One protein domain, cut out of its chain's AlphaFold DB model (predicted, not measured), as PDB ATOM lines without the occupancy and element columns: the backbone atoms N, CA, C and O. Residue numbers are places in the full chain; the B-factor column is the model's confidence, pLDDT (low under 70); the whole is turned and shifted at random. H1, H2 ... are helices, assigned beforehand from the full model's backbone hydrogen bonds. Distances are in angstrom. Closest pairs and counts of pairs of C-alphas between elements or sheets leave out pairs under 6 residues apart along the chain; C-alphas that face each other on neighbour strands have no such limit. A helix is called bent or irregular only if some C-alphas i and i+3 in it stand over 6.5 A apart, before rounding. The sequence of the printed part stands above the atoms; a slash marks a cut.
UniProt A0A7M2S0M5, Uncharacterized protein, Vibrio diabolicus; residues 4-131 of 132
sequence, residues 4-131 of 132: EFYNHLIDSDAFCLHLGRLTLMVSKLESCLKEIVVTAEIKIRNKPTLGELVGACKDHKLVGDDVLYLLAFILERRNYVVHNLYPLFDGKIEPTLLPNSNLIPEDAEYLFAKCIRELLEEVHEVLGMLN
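What this domain is: This is residues 4 to 131 of the 132 residues of an uncharacterized protein of Vibrio diabolicus (UniProt A0A7M2S0M5). Three long helices, H2, H4 and H5, run lengthwise in an elongated bundle, with the short H3 filling in beside H2 and H4 at one end and the short H1 set crosswise at the other, where H2 and H5 begin and H4 ends. H2 and H5 lie side by side and run the same way; H4 runs back against H5, and the long stretch of residues 90 to 105 joins those two. The printed part has 128 residues with five named helices, H1 to H5 in order, and no named strand; its class is all helix. It is compact, with a radius of gyration of the C-alphas of 16.0 A, and spans 49 by 28 by 25 A.

How they stand to each other: Start at H1, residues 4 to 11, and go on to H2, residues 13 to 39: the two only just touch, only at the corner by their tight link, with 3 pairs of C-alphas within 8 A, the closest those of Leu 9 and Phe 15 at 6.5 A. H3, residues 50 to 59, touches residues 30 to 37 of H2, closest at the C-alphas of Glu 30 and Leu 50, 5.7 A apart, at a steep tilt of 39 degrees. With H4, residues 65 to 89, H3 forms a hairpin at a shallow tilt of 29 degrees; their closest C-alphas are those of Val 54 and Leu 71, 6.6 A apart. H4 also touches H1, with residues 85 to 89 alone; the closest C-alphas are those of Tyr 6 and Phe 89, 6.5 A apart. H5, residues 106 to 130, touches H2 at a shallow tilt of 21 degrees, the same way; look at the C-alphas of Phe 15 and Ala 113, their closest, 4.2 A apart. H4 and H5 are a hairpin too, at 27 degrees, closest at the C-alphas of Val 67 and Val 126, 6.3 A apart. H2 and H4 are near each other, while H3 is apart from H1 and H5. Every O i to N i+4 pair is within hydrogen-bond range in H1, H2 and H3, against 18 of 21 in H4 and 19 of 21 in H5.

Where its parts are: Find C-alpha 4 at (-0.129, 24.288, -91.437), where H1 begins its 10.7 A. From C-alpha 13 at (-12.639, 33.167, -85.926), H2 runs 39.3 A to residue 39. H3 covers 14.1 A and H4 34.2 A; H4 is irregular, with C-alphas 83 and 86 7.0 A apart, and has a kink of 51 degrees near residue 83. H5 runs 35.9 A to C-alpha 130 at (-35.924, 15.614, -75.714) and is only just irregular, with C-alphas 109 and 112 6.6 A apart.

The domain as a whole: The C-alphas farthest apart are those of Glu 41 and Ile 104, at 50.0 A. The printed part has no cut, and the link from H4 to H5 is the long one. The model's mean pLDDT over the printed part is 95.8, and residue 131 is under 70.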
ATOM      1  N   GLU A   4       0.122  22.890 -91.082       93.12
ATOM      2  CA  GLU A   4      -0.129  24.288 -91.437       93.12
ATOM      3  C   GLU A   4      -1.628  24.594 -91.478       93.12
ATOM      4  O   GLU A   4      -2.076  25.540 -90.834       93.12
ATOM      5  N   PHE A   5      -2.431  23.735 -92.113       95.81
ATOM      6  CA  PHE A   5      -3.881  23.922 -92.110       95.81
ATOM      7  C   PHE A   5      -4.496  23.799 -90.712       95.81
ATOM      8  O   PHE A   5      -5.459  24.492 -90.396       95.81
ATOM      9  N   TYR A   6      -3.930  22.965 -89.835       95.56
ATOM     10  CA  TYR A   6      -4.397  22.907 -88.450       95.56
ATOM     11  C   TYR A   6      -4.197  24.243 -87.715       95.56
ATOM     12  O   TYR A   6      -5.050  24.623 -86.916       95.56
ATOM     13  N   ASN A   7      -3.135  24.993 -88.025       96.12
ATOM     14  CA  ASN A   7      -2.972  26.351 -87.503       96.12
ATOM     15  C   ASN A   7      -4.039  27.296 -88.070       96.12
ATOM     16  O   ASN A   7      -4.623  28.056 -87.309       96.12
ATOM     17  N   HIS A   8      -4.397  27.180 -89.354       97.56
ATOM     18  CA  HIS A   8      -5.516  27.949 -89.918       97.56
ATOM     19  C   HIS A   8      -6.861  27.650 -89.242       97.56
ATOM     20  O   HIS A   8      -7.684  28.551 -89.115       97.56
ATOM     21  N   LEU A   9      -7.087  26.423 -88.758       97.06
ATOM     22  CA  LEU A   9      -8.262  26.122 -87.932       97.06
ATOM     23  C   LEU A   9      -8.220  26.852 -86.586       97.06
ATOM     24  O   LEU A   9      -9.252  27.334 -86.137       97.06
ATOM     25  N   ILE A  10      -7.053  26.929 -85.942       96.69
ATOM     26  CA  ILE A  10      -6.885  27.651 -84.671       96.69
ATOM     27  C   ILE A  10      -7.070  29.162 -84.867       96.69
ATOM     28  O   ILE A  10      -7.648  29.818 -84.003       96.69
ATOM     29  N   ASP A  11      -6.598  29.695 -85.990       97.75
ATOM     30  CA  ASP A  11      -6.638  31.127 -86.301       97.75
ATOM     31  C   ASP A  11      -7.984  31.582 -86.900       97.75
ATOM     32  O   ASP A  11      -8.224  32.781 -87.041       97.75
ATOM     33  N   SER A  12      -8.867  30.649 -87.270       98.25
ATOM     34  CA  SER A  12     -10.178  30.955 -87.849       98.25
ATOM     35  C   SER A  12     -11.191  31.359 -86.776       98.25
ATOM     36  O   SER A  12     -11.657  30.537 -85.978       98.25
ATOM     37  N   ASP A  13     -11.616  32.623 -86.820       98.25
ATOM     38  CA  ASP A  13     -12.639  33.167 -85.926       98.25
ATOM     39  C   ASP A  13     -13.971  32.419 -86.076       98.25
ATOM     40  O   ASP A  13     -14.584  32.045 -85.070       98.25
ATOM     41  N   ALA A  14     -14.432  32.155 -87.307       98.06
ATOM     42  CA  ALA A  14     -15.691  31.441 -87.517       98.06
ATOM     43  C   ALA A  14     -15.628  29.996 -87.015       98.06
ATOM     44  O   ALA A  14     -16.562  29.546 -86.336       98.06
ATOM     45  N   PHE A  15     -14.549  29.266 -87.313       98.06
ATOM     46  CA  PHE A  15     -14.392  27.891 -86.846       98.06
ATOM     47  C   PHE A  15     -14.384  27.835 -85.317       98.06
ATOM     48  O   PHE A  15     -15.188  27.107 -84.727       98.06
ATOM     49  N   CYS A  16     -13.546  28.644 -84.666       98.00
ATOM     50  CA  CYS A  16     -13.441  28.680 -83.212       98.00
ATOM     51  C   CYS A  16     -14.741  29.140 -82.539       98.00
ATOM     52  O   CYS A  16     -15.158  28.541 -81.542       98.00
ATOM     53  N   LEU A  17     -15.429  30.145 -83.092       98.38
ATOM     54  CA  LEU A  17     -16.728  30.605 -82.596       98.38
ATOM     55  C   LEU A  17     -17.763  29.478 -82.608       98.38
ATOM     56  O   LEU A  17     -18.454  29.243 -81.609       98.38
ATOM     57  N   HIS A  18     -17.898  28.786 -83.739       98.38
ATOM     58  CA  HIS A  18     -18.863  27.704 -83.874       98.38
ATOM     59  C   HIS A  18     -18.472  26.491 -83.025       98.38
ATOM     60  O   HIS A  18     -19.343  25.909 -82.380       98.38
ATOM     61  N   LEU A  19     -17.183  26.153 -82.937       98.00
ATOM     62  CA  LEU A  19     -16.707  25.057 -82.094       98.00
ATOM     63  C   LEU A  19     -16.981  25.332 -80.613       98.00
ATOM     64  O   LEU A  19     -17.499  24.460 -79.918       98.00
ATOM     65  N   GLY A  20     -16.739  26.559 -80.142       98.38
ATOM     66  CA  GLY A  20     -17.069  26.966 -78.776       98.38
ATOM     67  C   GLY A  20     -18.569  26.863 -78.477       98.38
ATOM     68  O   GLY A  20     -18.965  26.318 -77.444       98.38
ATOM     69  N   ARG A  21     -19.426  27.312 -79.405       98.50
ATOM     70  CA  ARG A  21     -20.886  27.140 -79.290       98.50
ATOM     71  C   ARG A  21     -21.276  25.663 -79.235       98.50
ATOM     72  O   ARG A  21     -22.098  25.294 -78.395       98.50
ATOM     73  N   LEU A  22     -20.673  24.823 -80.080       98.31
ATOM     74  CA  LEU A  22     -20.929  23.382 -80.100       98.31
ATOM     75  C   LEU A  22     -20.566  22.748 -78.760       98.31
ATOM     76  O   LEU A  22     -21.366  21.994 -78.214       98.31
ATOM     77  N   THR A  23     -19.399  23.078 -78.198       97.44
ATOM     78  CA  THR A  23     -18.971  22.569 -76.888       97.44
ATOM     79  C   THR A  23     -19.998  22.881 -75.798       97.44
ATOM     80  O   THR A  23     -20.372  21.990 -75.034       97.44
ATOM     81  N   LEU A  24     -20.503  24.117 -75.746       98.06
ATOM     82  CA  LEU A  24     -21.510  24.520 -74.761       98.06
ATOM     83  C   LEU A  24     -22.853  23.806 -74.978       98.06
ATOM     84  O   LEU A  24     -23.468  23.335 -74.022       98.06
ATOM     85  N   MET A  25     -23.303  23.684 -76.229       97.50
ATOM     86  CA  MET A  25     -24.562  23.006 -76.542       97.50
ATOM     87  C   MET A  25     -24.510  21.500 -76.287       97.50
ATOM     88  O   MET A  25     -25.459  20.941 -75.740       97.50
ATOM     89  N   VAL A  26     -23.396  20.846 -76.606       97.44
ATOM     90  CA  VAL A  26     -23.194  19.429 -76.292       97.44
ATOM     91  C   VAL A  26     -23.144  19.213 -74.782       97.44
ATOM     92  O   VAL A  26     -23.706  18.238 -74.301       97.44
ATOM     93  N   SER A  27     -22.567  20.139 -74.010       96.69
ATOM     94  CA  SER A  27     -22.623  20.072 -72.543       96.69
ATOM     95  C   SER A  27     -24.057  20.181 -72.003       96.69
ATOM     96  O   SER A  27     -24.425  19.461 -71.068       96.69
ATOM     97  N   LYS A  28     -24.901  21.026 -72.614       97.44
ATOM     98  CA  LYS A  28     -26.338  21.073 -72.301       97.44
ATOM     99  C   LYS A  28     -27.017  19.737 -72.622       97.44
ATOM    100  O   LYS A  28     -27.723  19.208 -71.771       97.44
ATOM    101  N   LEU A  29     -26.752  19.166 -73.799       97.81
ATOM    102  CA  LEU A  29     -27.269  17.853 -74.199       97.81
ATOM    103  C   LEU A  29     -26.844  16.744 -73.225       97.81
ATOM    104  O   LEU A  29     -27.689  15.981 -72.766       97.81
ATOM    105  N   GLU A  30     -25.562  16.678 -72.857       97.31
ATOM    106  CA  GLU A  30     -25.052  15.726 -71.859       97.31
ATOM    107  C   GLU A  30     -25.792  15.861 -70.519       97.31
ATOM    108  O   GLU A  30     -26.104  14.857 -69.882       97.31
ATOM    109  N   SER A  31     -26.119  17.086 -70.102       96.31
ATOM    110  CA  SER A  31     -26.868  17.325 -68.864       96.31
ATOM    111  C   SER A  31     -28.300  16.784 -68.945       96.31
ATOM    112  O   SER A  31     -28.726  16.082 -68.029       96.31
ATOM    113  N   CYS A  32     -29.008  17.024 -70.054       97.00
ATOM    114  CA  CYS A  32     -30.355  16.487 -70.281       97.00
ATOM    115  C   CYS A  32     -30.359  14.950 -70.337       97.00
ATOM    116  O   CYS A  32     -31.170  14.302 -69.682       97.00
ATOM    117  N   LEU A  33     -29.417  14.341 -71.064       97.62
ATOM    118  CA  LEU A  33     -29.314  12.878 -71.126       97.62
ATOM    119  C   LEU A  33     -28.992  12.277 -69.755       97.62
ATOM    120  O   LEU A  33     -29.544  11.245 -69.381       97.62
ATOM    121  N   LYS A  34     -28.121  12.932 -68.978       96.94
ATOM    122  CA  LYS A  34     -27.821  12.515 -67.606       96.94
ATOM    123  C   LYS A  34     -29.076  12.512 -66.738       96.94
ATOM    124  O   LYS A  34     -29.272  11.565 -65.982       96.94
ATOM    125  N   GLU A  35     -29.914  13.536 -66.848       95.69
ATOM    126  CA  GLU A  35     -31.182  13.626 -66.120       95.69
ATOM    127  C   GLU A  35     -32.148  12.496 -66.495       95.69
ATOM    128  O   GLU A  35     -32.687  11.846 -65.599       95.69
ATOM    129  N   ILE A  36     -32.289  12.184 -67.787       96.62
ATOM    130  CA  ILE A  36     -33.098  11.053 -68.277       96.62
ATOM    131  C   ILE A  36     -32.619   9.735 -67.659       96.62
ATOM    132  O   ILE A  36     -33.409   8.973 -67.104       96.62
ATOM    133  N   VAL A  37     -31.311   9.476 -67.723       97.00
ATOM    134  CA  VAL A  37     -30.707   8.232 -67.221       97.00
ATOM    135  C   VAL A  37     -30.870   8.100 -65.704       97.00
ATOM    136  O   VAL A  37     -31.211   7.025 -65.213       97.00
ATOM    137  N   VAL A  38     -30.666   9.190 -64.956       95.19
ATOM    138  CA  VAL A  38     -30.834   9.210 -63.494       95.19
ATOM    139  C   VAL A  38     -32.301   9.039 -63.095       95.19
ATOM    140  O   VAL A  38     -32.582   8.295 -62.159       95.19
ATOM    141  N   THR A  39     -33.230   9.675 -63.811       95.81
ATOM    142  CA  THR A  39     -34.680   9.546 -63.574       95.81
ATOM    143  C   THR A  39     -35.169   8.119 -63.820       95.81
ATOM    144  O   THR A  39     -36.055   7.641 -63.119       95.81
ATOM    145  N   ALA A  40     -34.544   7.404 -64.756       96.38
ATOM    146  CA  ALA A  40     -34.777   5.980 -64.994       96.38
ATOM    147  C   ALA A  40     -34.057   5.049 -63.990       96.38
ATOM    148  O   ALA A  40     -34.015   3.838 -64.201       96.38
ATOM    149  N   GLU A  41     -33.463   5.596 -62.922       96.50
ATOM    150  CA  GLU A  41     -32.724   4.875 -61.871       96.50
ATOM    151  C   GLU A  41     -31.528   4.043 -62.381       96.50
ATOM    152  O   GLU A  41     -31.036   3.132 -61.705       96.50
ATOM    153  N   ILE A  42     -30.999   4.373 -63.564       96.56
ATOM    154  CA  ILE A  42     -29.850   3.681 -64.148       96.56
ATOM    155  C   ILE A  42     -28.560   4.240 -63.552       96.56
ATOM    156  O   ILE A  42     -28.266   5.436 -63.597       96.56
ATOM    157  N   LYS A  43     -27.744   3.344 -62.994       92.25
ATOM    158  CA  LYS A  43     -26.456   3.710 -62.401       92.25
ATOM    159  C   LYS A  43     -25.425   4.004 -63.483       92.25
ATOM    160  O   LYS A  43     -25.035   3.121 -64.240       92.25
ATOM    161  N   ILE A  44     -24.903   5.224 -63.463       93.12
ATOM    162  CA  ILE A  44     -23.787   5.678 -64.297       93.12
ATOM    163  C   ILE A  44     -22.659   6.247 -63.434       93.12
ATOM    164  O   ILE A  44     -22.831   6.532 -62.247       93.12
ATOM    165  N   ARG A  45     -21.476   6.416 -64.030       91.44
ATOM    166  CA  ARG A  45     -20.340   7.065 -63.361       91.44
ATOM    167  C   ARG A  45     -20.669   8.523 -63.024       91.44
ATOM    168  O   ARG A  45     -21.506   9.149 -63.661       91.44
ATOM    169  N   ASN A  46     -19.962   9.091 -62.046       86.25
ATOM    170  CA  ASN A  46     -20.214  10.460 -61.569       86.25
ATOM    171  C   ASN A  46     -20.045  11.527 -62.680       86.25
ATOM    172  O   ASN A  46     -20.800  12.500 -62.758       86.25
ATOM    173  N   LYS A  47     -19.070  11.309 -63.570       90.81
ATOM    174  CA  LYS A  47     -18.776  12.142 -64.746       90.81
ATOM    175  C   LYS A  47     -18.852  11.273 -66.009       90.81
ATOM    176  O   LYS A  47     -17.806  10.835 -66.484       90.81
ATOM    177  N   PRO A  48     -20.067  10.935 -66.472       95.12
ATOM    178  CA  PRO A  48     -20.236  10.126 -67.667       95.12
ATOM    179  C   PRO A  48     -19.879  10.963 -68.901       95.12
ATOM    180  O   PRO A  48     -20.127  12.167 -68.942       95.12
ATOM    181  N   THR A  49     -19.290  10.327 -69.902       95.81
ATOM    182  CA  THR A  49     -19.091  10.911 -71.236       95.81
ATOM    183  C   THR A  49     -20.398  10.889 -72.035       95.81
ATOM    184  O   THR A  49     -21.275  10.069 -71.759       95.81
ATOM    185  N   LEU A  50     -20.521  11.717 -73.084       96.62
ATOM    186  CA  LEU A  50     -21.653  11.626 -74.021       96.62
ATOM    187  C   LEU A  50     -21.857  10.203 -74.554       96.62
ATOM    188  O   LEU A  50     -22.987   9.743 -74.618       96.62
ATOM    189  N   GLY A  51     -20.777   9.491 -74.893       97.38
ATOM    190  CA  GLY A  51     -20.872   8.118 -75.396       97.38
ATOM    191  C   GLY A  51     -21.517   7.156 -74.399       97.38
ATOM    192  O   GLY A  51     -22.333   6.327 -74.789       97.38
ATOM    193  N   GLU A  52     -21.214   7.297 -73.109       97.19
ATOM    194  CA  GLU A  52     -21.845   6.491 -72.059       97.19
ATOM    195  C   GLU A  52     -23.317   6.837 -71.860       97.19
ATOM    196  O   GLU A  52     -24.127   5.939 -71.652       97.19
ATOM    197  N   LEU A  53     -23.668   8.122 -71.935       98.19
ATOM    198  CA  LEU A  53     -25.055   8.570 -71.823       98.19
ATOM    199  C   LEU A  53     -25.895   8.071 -73.004       98.19
ATOM    200  O   LEU A  53     -26.964   7.506 -72.797       98.19
ATOM    201  N   VAL A  54     -25.382   8.204 -74.231       98.00
ATOM    202  CA  VAL A  54     -26.026   7.677 -75.445       98.00
ATOM    203  C   VAL A  54     -26.152   6.154 -75.376       98.00
ATOM    204  O   VAL A  54     -27.211   5.615 -75.698       98.00
ATOM    205  N   GLY A  55     -25.111   5.459 -74.906       97.69
ATOM    206  CA  GLY A  55     -25.144   4.014 -74.668       97.69
ATOM    207  C   GLY A  55     -26.241   3.615 -73.682       97.69
ATOM    208  O   GLY A  55     -27.063   2.762 -74.000       97.69
ATOM    209  N   ALA A  56     -26.336   4.297 -72.538       97.75
ATOM    210  CA  ALA A  56     -27.384   4.045 -71.551       97.75
ATOM    211  C   ALA A  56     -28.793   4.293 -72.120       97.75
ATOM    212  O   ALA A  56     -29.685   3.465 -71.934       97.75
ATOM    213  N   CYS A  57     -28.999   5.388 -72.862       97.50
ATOM    214  CA  CYS A  57     -30.276   5.655 -73.526       97.50
ATOM    215  C   CYS A  57     -30.655   4.552 -74.522       97.50
ATOM    216  O   CYS A  57     -31.825   4.177 -74.593       97.50
ATOM    217  N   LYS A  58     -29.679   4.011 -75.258       97.81
ATOM    218  CA  LYS A  58     -29.882   2.921 -76.218       97.81
ATOM    219  C   LYS A  58     -30.215   1.603 -75.526       97.81
ATOM    220  O   LYS A  58     -31.240   0.994 -75.824       97.81
ATOM    221  N   ASP A  59     -29.361   1.176 -74.604       97.75
ATOM    222  CA  ASP A  59     -29.429  -0.145 -73.975       97.75
ATOM    223  C   ASP A  59     -30.706  -0.313 -73.141       97.75
ATOM    224  O   ASP A  59     -31.266  -1.408 -73.056       97.75
ATOM    225  N   HIS A  60     -31.213   0.792 -72.588       97.38
ATOM    226  CA  HIS A  60     -32.429   0.828 -71.781       97.38
ATOM    227  C   HIS A  60     -33.646   1.430 -72.500       97.38
ATOM    228  O   HIS A  60     -34.693   1.580 -71.874       97.38
ATOM    229  N   LYS A  61     -33.542   1.743 -73.803       96.81
ATOM    230  CA  LYS A  61     -34.627   2.310 -74.630       96.81
ATOM    231  C   LYS A  61     -35.283   3.556 -74.013       96.81
ATOM    232  O   LYS A  61     -36.505   3.670 -73.968       96.81
ATOM    233  N   LEU A  62     -34.462   4.477 -73.511       97.00
ATOM    234  CA  LEU A  62     -34.930   5.671 -72.792       97.00
ATOM    235  C   LEU A  62     -35.427   6.787 -73.716       97.00
ATOM    236  O   LEU A  62     -36.078   7.717 -73.253       97.00
ATOM    237  N   VAL A  63     -35.094   6.720 -75.003       96.75
ATOM    238  CA  VAL A  63     -35.510   7.689 -76.023       96.75
ATOM    239  C   VAL A  63     -35.914   6.943 -77.297       96.75
ATOM    240  O   VAL A  63     -35.549   5.779 -77.474       96.75
ATOM    241  N   GLY A  64     -36.684   7.597 -78.169       96.25
ATOM    242  CA  GLY A  64     -37.134   7.010 -79.436       96.25
ATOM    243  C   GLY A  64     -36.000   6.770 -80.439       96.25
ATOM    244  O   GLY A  64     -34.925   7.361 -80.326       96.25
ATOM    245  N   ASP A  65     -36.262   5.931 -81.444       96.62
ATOM    246  CA  ASP A  65     -35.267   5.531 -82.453       96.62
ATOM    247  C   ASP A  65     -34.714   6.724 -83.252       96.62
ATOM    248  O   ASP A  65     -33.511   6.779 -83.507       96.62
ATOM    249  N   ASP A  66     -35.552   7.717 -83.569       96.81
ATOM    250  CA  ASP A  66     -35.129   8.937 -84.273       96.81
ATOM    251  C   ASP A  66     -34.131   9.752 -83.435       96.81
ATOM    252  O   ASP A  66     -33.076  10.165 -83.917       96.81
ATOM    253  N   VAL A  67     -34.414   9.912 -82.137       97.81
ATOM    254  CA  VAL A  67     -33.508  10.585 -81.195       97.81
ATOM    255  C   VAL A  67     -32.206   9.799 -81.064       97.81
ATOM    256  O   VAL A  67     -31.127  10.385 -81.075       97.81
ATOM    257  N   LEU A  68     -32.279   8.468 -80.970       97.81
ATOM    258  CA  LEU A  68     -31.099   7.603 -80.909       97.81
ATOM    259  C   LEU A  68     -30.216   7.727 -82.152       97.81
ATOM    260  O   LEU A  68     -28.989   7.773 -82.025       97.81
ATOM    261  N   TYR A  69     -30.824   7.792 -83.336       97.81
ATOM    262  CA  TYR A  69     -30.114   7.991 -84.593       97.81
ATOM    263  C   TYR A  69     -29.349   9.321 -84.593       97.81
ATOM    264  O   TYR A  69     -28.139   9.338 -84.843       97.81
ATOM    265  N   LEU A  70     -30.015  10.419 -84.228       98.19
ATOM    266  CA  LEU A  70     -29.386  11.739 -84.159       98.19
ATOM    267  C   LEU A  70     -28.306  11.814 -83.073       98.19
ATOM    268  O   LEU A  70     -27.232  12.370 -83.295       98.19
ATOM    269  N   LEU A  71     -28.521  11.191 -81.912       98.44
ATOM    270  CA  LEU A  71     -27.508  11.101 -80.859       98.44
ATOM    271  C   LEU A  71     -26.243  10.371 -81.327       98.44
ATOM    272  O   LEU A  71     -25.134  10.808 -81.010       98.44
ATOM    273  N   ALA A  72     -26.388   9.286 -82.093       97.81
ATOM    274  CA  ALA A  72     -25.254   8.575 -82.677       97.81
ATOM    275  C   ALA A  72     -24.511   9.445 -83.704       97.81
ATOM    276  O   ALA A  72     -23.280   9.530 -83.663       97.81
ATOM    277  N   PHE A  73     -25.254  10.145 -84.567       97.50
ATOM    278  CA  PHE A  73     -24.710  11.093 -85.541       97.50
ATOM    279  C   PHE A  73     -23.910  12.219 -84.866       97.50
ATOM    280  O   PHE A  73     -22.778  12.515 -85.270       97.50
ATOM    281  N   ILE A  74     -24.472  12.816 -83.808       98.31
ATOM    282  CA  ILE A  74     -23.843  13.883 -83.022       98.31
ATOM    283  C   ILE A  74     -22.585  13.368 -82.324       98.31
ATOM    284  O   ILE A  74     -21.551  14.036 -82.361       98.31
ATOM    285  N   LEU A  75     -22.652  12.194 -81.690       97.81
ATOM    286  CA  LEU A  75     -21.527  11.602 -80.968       97.81
ATOM    287  C   LEU A  75     -20.318  11.398 -81.885       97.81
ATOM    288  O   LEU A  75     -19.208  11.797 -81.531       97.81
ATOM    289  N   GLU A  76     -20.533  10.803 -83.060       96.62
ATOM    290  CA  GLU A  76     -19.474  10.552 -84.037       96.62
ATOM    291  C   GLU A  76     -18.815  11.860 -84.492       96.62
ATOM    292  O   GLU A  76     -17.597  12.026 -84.378       96.62
ATOM    293  N   ARG A  77     -19.620  12.825 -84.950       97.00
ATOM    294  CA  ARG A  77     -19.106  14.083 -85.509       97.00
ATOM    295  C   ARG A  77     -18.491  14.984 -84.455       97.00
ATOM    296  O   ARG A  77     -17.425  15.543 -84.701       97.00
ATOM    297  N   ARG A  78     -19.087  15.084 -83.263       96.38
ATOM    298  CA  ARG A  78     -18.490  15.838 -82.154       96.38
ATOM    299  C   ARG A  78     -17.130  15.265 -81.790       96.38
ATOM    300  O   ARG A  78     -16.177  16.021 -81.615       96.38
ATOM    301  N   ASN A  79     -17.025  13.944 -81.656       95.06
ATOM    302  CA  ASN A  79     -15.746  13.322 -81.328       95.06
ATOM    303  C   ASN A  79     -14.723  13.571 -82.431       95.06
ATOM    304  O   ASN A  79     -13.564  13.846 -82.137       95.06
ATOM    305  N   TYR A  80     -15.159  13.551 -83.688       95.06
ATOM    306  CA  TYR A  80     -14.275  13.842 -84.799       95.06
ATOM    307  C   TYR A  80     -13.703  15.262 -84.734       95.06
ATOM    308  O   TYR A  80     -12.486  15.444 -84.759       95.06
ATOM    309  N   VAL A  81     -14.566  16.267 -84.577       94.94
ATOM    310  CA  VAL A  81     -14.144  17.676 -84.593       94.94
ATOM    311  C   VAL A  81     -13.344  18.067 -83.349       94.94
ATOM    312  O   VAL A  81     -12.438  18.887 -83.445       94.94
ATOM    313  N   VAL A  82     -13.620  17.456 -82.191       93.31
ATOM    314  CA  VAL A  82     -12.922  17.778 -80.931       93.31
ATOM    315  C   VAL A  82     -11.647  16.954 -80.735       93.31
ATOM    316  O   VAL A  82     -10.672  17.463 -80.189       93.31
ATOM    317  N   HIS A  83     -11.631  15.684 -81.148       93.06
ATOM    318  CA  HIS A  83     -10.546  14.755 -80.805       93.06
ATOM    319  C   HIS A  83      -9.736  14.270 -82.010       93.06
ATOM    320  O   HIS A  83      -8.562  13.941 -81.841       93.06
ATOM    321  N   ASN A  84     -10.313  14.257 -83.216       94.94
ATOM    322  CA  ASN A  84      -9.692  13.601 -84.369       94.94
ATOM    323  C   ASN A  84      -9.105  14.567 -85.403       94.94
ATOM    324  O   ASN A  84      -8.283  14.122 -86.198       94.94
ATOM    325  N   LEU A  85      -9.441  15.864 -85.381       94.75
ATOM    326  CA  LEU A  85      -8.856  16.826 -86.327       94.75
ATOM    327  C   LEU A  85      -7.330  16.875 -86.230       94.75
ATOM    328  O   LEU A  85      -6.655  16.742 -87.242       94.75
ATOM    329  N   TYR A  86      -6.761  17.000 -85.030       94.75
ATOM    330  CA  TYR A  86      -5.302  17.031 -84.911       94.75
ATOM    331  C   TYR A  86      -4.645  15.721 -85.393       94.75
ATOM    332  O   TYR A  86      -3.792  15.794 -86.275       94.75
ATOM    333  N   PRO A  87      -5.064  14.521 -84.931       94.44
ATOM    334  CA  PRO A  87      -4.591  13.257 -85.498       94.44
ATOM    335  C   PRO A  87      -4.742  13.142 -87.022       94.44
ATOM    336  O   PRO A  87      -3.860  12.584 -87.670       94.44
ATOM    337  N   LEU A  88      -5.827  13.668 -87.599       94.31
ATOM    338  CA  LEU A  88      -6.062  13.684 -89.045       94.31
ATOM    339  C   LEU A  88      -4.994  14.509 -89.773       94.31
ATOM    340  O   LEU A  88      -4.386  14.030 -90.731       94.31
ATOM    341  N   PHE A  89      -4.741  15.735 -89.314       94.50
ATOM    342  CA  PHE A  89      -3.733  16.615 -89.913       94.50
ATOM    343  C   PHE A  89      -2.299  16.141 -89.642       94.50
ATOM    344  O   PHE A  89      -1.399  16.367 -90.458       94.50
ATOM    345  N   ASP A  90      -2.103  15.401 -88.551       93.75
ATOM    346  CA  ASP A  90      -0.866  14.699 -88.216       93.75
ATOM    347  C   ASP A  90      -0.671  13.388 -89.003       93.75
ATOM    348  O   ASP A  90       0.373  12.751 -88.902       93.75
ATOM    349  N   GLY A  91      -1.647  12.976 -89.822       90.94
ATOM    350  CA  GLY A  91      -1.567  11.753 -90.630       90.94
ATOM    351  C   GLY A  91      -1.609  10.459 -89.810       90.94
ATOM    352  O   GLY A  91      -1.163   9.419 -90.286       90.94
ATOM    353  N   LYS A  92      -2.120  10.516 -88.576       93.25
ATOM    354  CA  LYS A  92      -2.291   9.355 -87.686       93.25
ATOM    355  C   LYS A  92      -3.565   8.566 -87.970       93.25
ATOM    356  O   LYS A  92      -3.681   7.430 -87.516       93.25
ATOM    357  N   ILE A  93      -4.523   9.172 -88.667       93.12
ATOM    358  CA  ILE A  93      -5.782   8.548 -89.076       93.12
ATOM    359  C   ILE A  93      -6.126   8.947 -90.511       93.12
ATOM    360  O   ILE A  93      -5.750  10.028 -90.967       93.12
ATOM    361  N   GLU A  94      -6.879   8.086 -91.191       89.75
ATOM    362  CA  GLU A  94      -7.395   8.358 -92.530       89.75
ATOM    363  C   GLU A  94      -8.575   9.348 -92.499       89.75
ATOM    364  O   GLU A  94      -9.324   9.395 -91.513       89.75
ATOM    365  N   PRO A  95      -8.783  10.128 -93.575       87.38
ATOM    366  CA  PRO A  95      -9.971  10.960 -93.732       87.38
ATOM    367  C   PRO A  95     -11.248  10.120 -93.717       87.38
ATOM    368  O   PRO A  95     -11.372   9.147 -94.457       87.38
ATOM    369  N   THR A  96     -12.220  10.527 -92.901       88.62
ATOM    370  CA  THR A  96     -13.544   9.890 -92.845       88.62
ATOM    371  C   THR A  96     -14.657  10.908 -93.045       88.62
ATOM    372  O   THR A  96     -15.447  10.773 -93.972       88.62
ATOM    373  N   LEU A  97     -14.707  11.940 -92.198       90.62
ATOM    374  CA  LEU A  97     -15.780  12.937 -92.205       90.62
ATOM    375  C   LEU A  97     -15.390  14.248 -92.887       90.62
ATOM    376  O   LEU A  97     -16.228  14.853 -93.550       90.62
ATOM    377  N   LEU A  98     -14.142  14.694 -92.724       92.50
ATOM    378  CA  LEU A  98     -13.644  15.928 -93.328       92.50
ATOM    379  C   LEU A  98     -12.388  15.654 -94.161       92.50
ATOM    380  O   LEU A  98     -11.610  14.754 -93.827       92.50
ATOM    381  N   PRO A  99     -12.183  16.417 -95.248       91.75
ATOM    382  CA  PRO A  99     -10.978  16.314 -96.061       91.75
ATOM    383  C   PRO A  99      -9.728  16.733 -95.272       91.75
ATOM    384  O   PRO A  99      -9.799  17.581 -94.387       91.75
ATOM    385  N   ASN A 100      -8.566  16.178 -95.632       92.44
ATOM    386  CA  ASN A 100      -7.256  16.596 -95.099       92.44
ATOM    387  C   ASN A 100      -6.249  17.022 -96.187       92.44
ATOM    388  O   ASN A 100      -5.090  17.318 -95.885       92.44
ATOM    389  N   SER A 101      -6.686  17.051 -97.448       89.81
ATOM    390  CA  SER A 101      -5.871  17.328 -98.634       89.81
ATOM    391  C   SER A 101      -6.554  18.350 -99.536       89.81
ATOM    392  O   SER A 101      -7.782  18.385 -99.574       89.81
ATOM    393  N   ASN A 102      -5.770  19.090-100.327       91.88
ATOM    394  CA  ASN A 102      -6.255  20.126-101.252       91.88
ATOM    395  C   ASN A 102      -7.042  21.249-100.557       91.88
ATOM    396  O   ASN A 102      -8.013  21.749-101.111       91.88
ATOM    397  N   LEU A 103      -6.623  21.606 -99.341       95.44
ATOM    398  CA  LEU A 103      -7.249  22.653 -98.540       95.44
ATOM    399  C   LEU A 103      -6.523  23.982 -98.725       95.44
ATOM    400  O   LEU A 103      -5.291  24.011 -98.771       95.44
ATOM    401  N   ILE A 104      -7.292  25.062 -98.784       95.94
ATOM    402  CA  ILE A 104      -6.813  26.448 -98.756       95.94
ATOM    403  C   ILE A 104      -7.206  27.098 -97.425       95.94
ATOM    404  O   ILE A 104      -8.185  26.659 -96.829       95.94
ATOM    405  N   PRO A 105      -6.499  28.130 -96.931       95.25
ATOM    406  CA  PRO A 105      -6.781  28.733 -95.623       95.25
ATOM    407  C   PRO A 105      -8.259  29.100 -95.401       95.25
ATOM    408  O   PRO A 105      -8.799  28.895 -94.315       95.25
ATOM    409  N   GLU A 106      -8.945  29.560 -96.446       97.06
ATOM    410  CA  GLU A 106     -10.364  29.919 -96.440       97.06
ATOM    411  C   GLU A 106     -11.296  28.738 -96.108       97.06
ATOM    412  O   GLU A 106     -12.397  28.944 -95.596       97.06
ATOM    413  N   ASP A 107     -10.874  27.492 -96.338       97.69
ATOM    414  CA  ASP A 107     -11.664  26.314 -95.972       97.69
ATOM    415  C   ASP A 107     -11.847  26.201 -94.455       97.69
ATOM    416  O   ASP A 107     -12.877  25.694 -94.006       97.69
ATOM    417  N   ALA A 108     -10.902  26.697 -93.648       96.69
ATOM    418  CA  ALA A 108     -11.079  26.760 -92.198       96.69
ATOM    419  C   ALA A 108     -12.271  27.669 -91.841       96.69
ATOM    420  O   ALA A 108     -13.180  27.258 -91.113       96.69
ATOM    421  N   GLU A 109     -12.308  28.858 -92.448       96.62
ATOM    422  CA  GLU A 109     -13.298  29.907 -92.188       96.62
ATOM    423  C   GLU A 109     -14.691  29.573 -92.736       96.62
ATOM    424  O   GLU A 109     -15.701  29.935 -92.132       96.62
ATOM    425  N   TYR A 110     -14.770  28.863 -93.865       96.19
ATOM    426  CA  TYR A 110     -16.044  28.607 -94.541       96.19
ATOM    427  C   TYR A 110     -16.484  27.148 -94.480       96.19
ATOM    428  O   TYR A 110     -17.605  26.876 -94.045       96.19
ATOM    429  N   LEU A 111     -15.645  26.204 -94.913       97.06
ATOM    430  CA  LEU A 111     -16.026  24.793 -95.021       97.06
ATOM    431  C   LEU A 111     -16.131  24.145 -93.639       97.06
ATOM    432  O   LEU A 111     -17.186  23.622 -93.278       97.06
ATOM    433  N   PHE A 112     -15.066  24.216 -92.843       97.50
ATOM    434  CA  PHE A 112     -15.025  23.587 -91.525       97.50
ATOM    435  C   PHE A 112     -15.992  24.281 -90.567       97.50
ATOM    436  O   PHE A 112     -16.785  23.610 -89.907       97.50
ATOM    437  N   ALA A 113     -16.006  25.616 -90.549       97.62
ATOM    438  CA  ALA A 113     -16.973  26.391 -89.775       97.62
ATOM    439  C   ALA A 113     -18.434  26.038 -90.118       97.62
ATOM    440  O   ALA A 113     -19.263  25.888 -89.215       97.62
ATOM    441  N   LYS A 114     -18.758  25.847 -91.409       97.50
ATOM    442  CA  LYS A 114     -20.084  25.385 -91.845       97.50
ATOM    443  C   LYS A 114     -20.415  24.008 -91.272       97.50
ATOM    444  O   LYS A 114     -21.505  23.858 -90.730       97.50
ATOM    445  N   CYS A 115     -19.495  23.046 -91.325       97.06
ATOM    446  CA  CYS A 115     -19.732  21.713 -90.767       97.06
ATOM    447  C   CYS A 115     -20.031  21.752 -89.261       97.06
ATOM    448  O   CYS A 115     -20.893  21.015 -88.782       97.06
ATOM    449  N   ILE A 116     -19.366  22.632 -88.502       98.12
ATOM    450  CA  ILE A 116     -19.675  22.810 -87.076       98.12
ATOM    451  C   ILE A 116     -21.055  23.446 -86.875       98.12
ATOM    452  O   ILE A 116     -21.781  23.060 -85.961       98.12
ATOM    453  N   ARG A 117     -21.434  24.411 -87.722       97.94
ATOM    454  CA  ARG A 117     -22.758  25.046 -87.675       97.94
ATOM    455  C   ARG A 117     -23.889  24.064 -87.988       97.94
ATOM    456  O   ARG A 117     -24.885  24.078 -87.283       97.94
ATOM    457  N   GLU A 118     -23.721  23.200 -88.981       97.75
ATOM    458  CA  GLU A 118     -24.705  22.154 -89.292       97.75
ATOM    459  C   GLU A 118     -24.827  21.170 -88.120       97.75
ATOM    460  O   GLU A 118     -25.923  20.888 -87.655       97.75
ATOM    461  N   LEU A 119     -23.708  20.739 -87.529       98.19
ATOM    462  CA  LEU A 119     -23.746  19.892 -86.333       98.19
ATOM    463  C   LEU A 119     -24.427  20.576 -85.131       98.19
ATOM    464  O   LEU A 119     -25.065  19.915 -84.315       98.19
ATOM    465  N   LEU A 120     -24.294  21.896 -84.997       98.06
ATOM    466  CA  LEU A 120     -24.997  22.679 -83.981       98.06
ATOM    467  C   LEU A 120     -26.521  22.632 -84.154       98.06
ATOM    468  O   LEU A 120     -27.231  22.567 -83.150       98.06
ATOM    469  N   GLU A 121     -27.011  22.669 -85.394       98.12
ATOM    470  CA  GLU A 121     -28.440  22.568 -85.717       98.12
ATOM    471  C   GLU A 121     -28.996  21.204 -85.287       98.12
ATOM    472  O   GLU A 121     -30.009  21.153 -84.597       98.12
ATOM    473  N   GLU A 122     -28.256  20.125 -85.538       98.19
ATOM    474  CA  GLU A 122     -28.614  18.763 -85.103       98.19
ATOM    475  C   GLU A 122     -28.690  18.646 -83.572       98.19
ATOM    476  O   GLU A 122     -29.622  18.071 -83.008       98.19
ATOM    477  N   VAL A 123     -27.728  19.243 -82.854       98.19
ATOM    478  CA  VAL A 123     -27.771  19.288 -81.381       98.19
ATOM    479  C   VAL A 123     -28.977  20.098 -80.897       98.19
ATOM    480  O   VAL A 123     -29.587  19.745 -79.885       98.19
ATOM    481  N   HIS A 124     -29.327  21.182 -81.592       97.44
ATOM    482  CA  HIS A 124     -30.506  21.984 -81.273       97.44
ATOM    483  C   HIS A 124     -31.800  21.189 -81.455       97.44
ATOM    484  O   HIS A 124     -32.660  21.217 -80.574       97.44
ATOM    485  N   GLU A 125     -31.914  20.460 -82.563       97.31
ATOM    486  CA  GLU A 125     -33.060  19.614 -82.876       97.31
ATOM    487  C   GLU A 125     -33.252  18.532 -81.817       97.31
ATOM    488  O   GLU A 125     -34.325  18.449 -81.218       97.31
ATOM    489  N   VAL A 126     -32.196  17.781 -81.486       97.94
ATOM    490  CA  VAL A 126     -32.269  16.748 -80.442       97.94
ATOM    491  C   VAL A 126     -32.686  17.337 -79.100       97.94
ATOM    492  O   VAL A 126     -33.535  16.768 -78.421       97.94
ATOM    493  N   LEU A 127     -32.142  18.493 -78.711       97.19
ATOM    494  CA  LEU A 127     -32.570  19.170 -77.484       97.19
ATOM    495  C   LEU A 127     -34.066  19.523 -77.506       97.19
ATOM    496  O   LEU A 127     -34.720  19.396 -76.475       97.19
ATOM    497  N   GLY A 128     -34.608  19.931 -78.657       96.44
ATOM    498  CA  GLY A 128     -36.041  20.182 -78.830       96.44
ATOM    499  C   GLY A 128     -36.894  18.909 -78.808       96.44
ATOM    500  O   GLY A 128     -38.008  18.928 -78.290       96.44
ATOM    501  N   MET A 129     -36.379  17.789 -79.316       95.88
ATOM    502  CA  MET A 129     -37.066  16.492 -79.263       95.88
ATOM    503  C   MET A 129     -37.089  15.897 -77.856       95.88
ATOM    504  O   MET A 129     -38.042  15.213 -77.494       95.88
ATOM    505  N   LEU A 130     -36.037  16.138 -77.071       93.62
ATOM    506  CA  LEU A 130     -35.924  15.614 -75.714       93.62
ATOM    507  C   LEU A 130     -36.868  16.297 -74.722       93.62
ATOM    508  O   LEU A 130     -37.095  15.683 -73.689       93.62
ATOM    509  N   ASN A 131     -37.379  17.503 -75.035       66.44
ATOM    510  CA  ASN A 131     -38.313  18.332 -74.247       66.44
ATOM    511  C   ASN A 131     -38.762  17.710 -72.906       66.44
ATOM    512  O   ASN A 131     -39.881  17.210 -72.764       66.44
TER     513      ASN A 131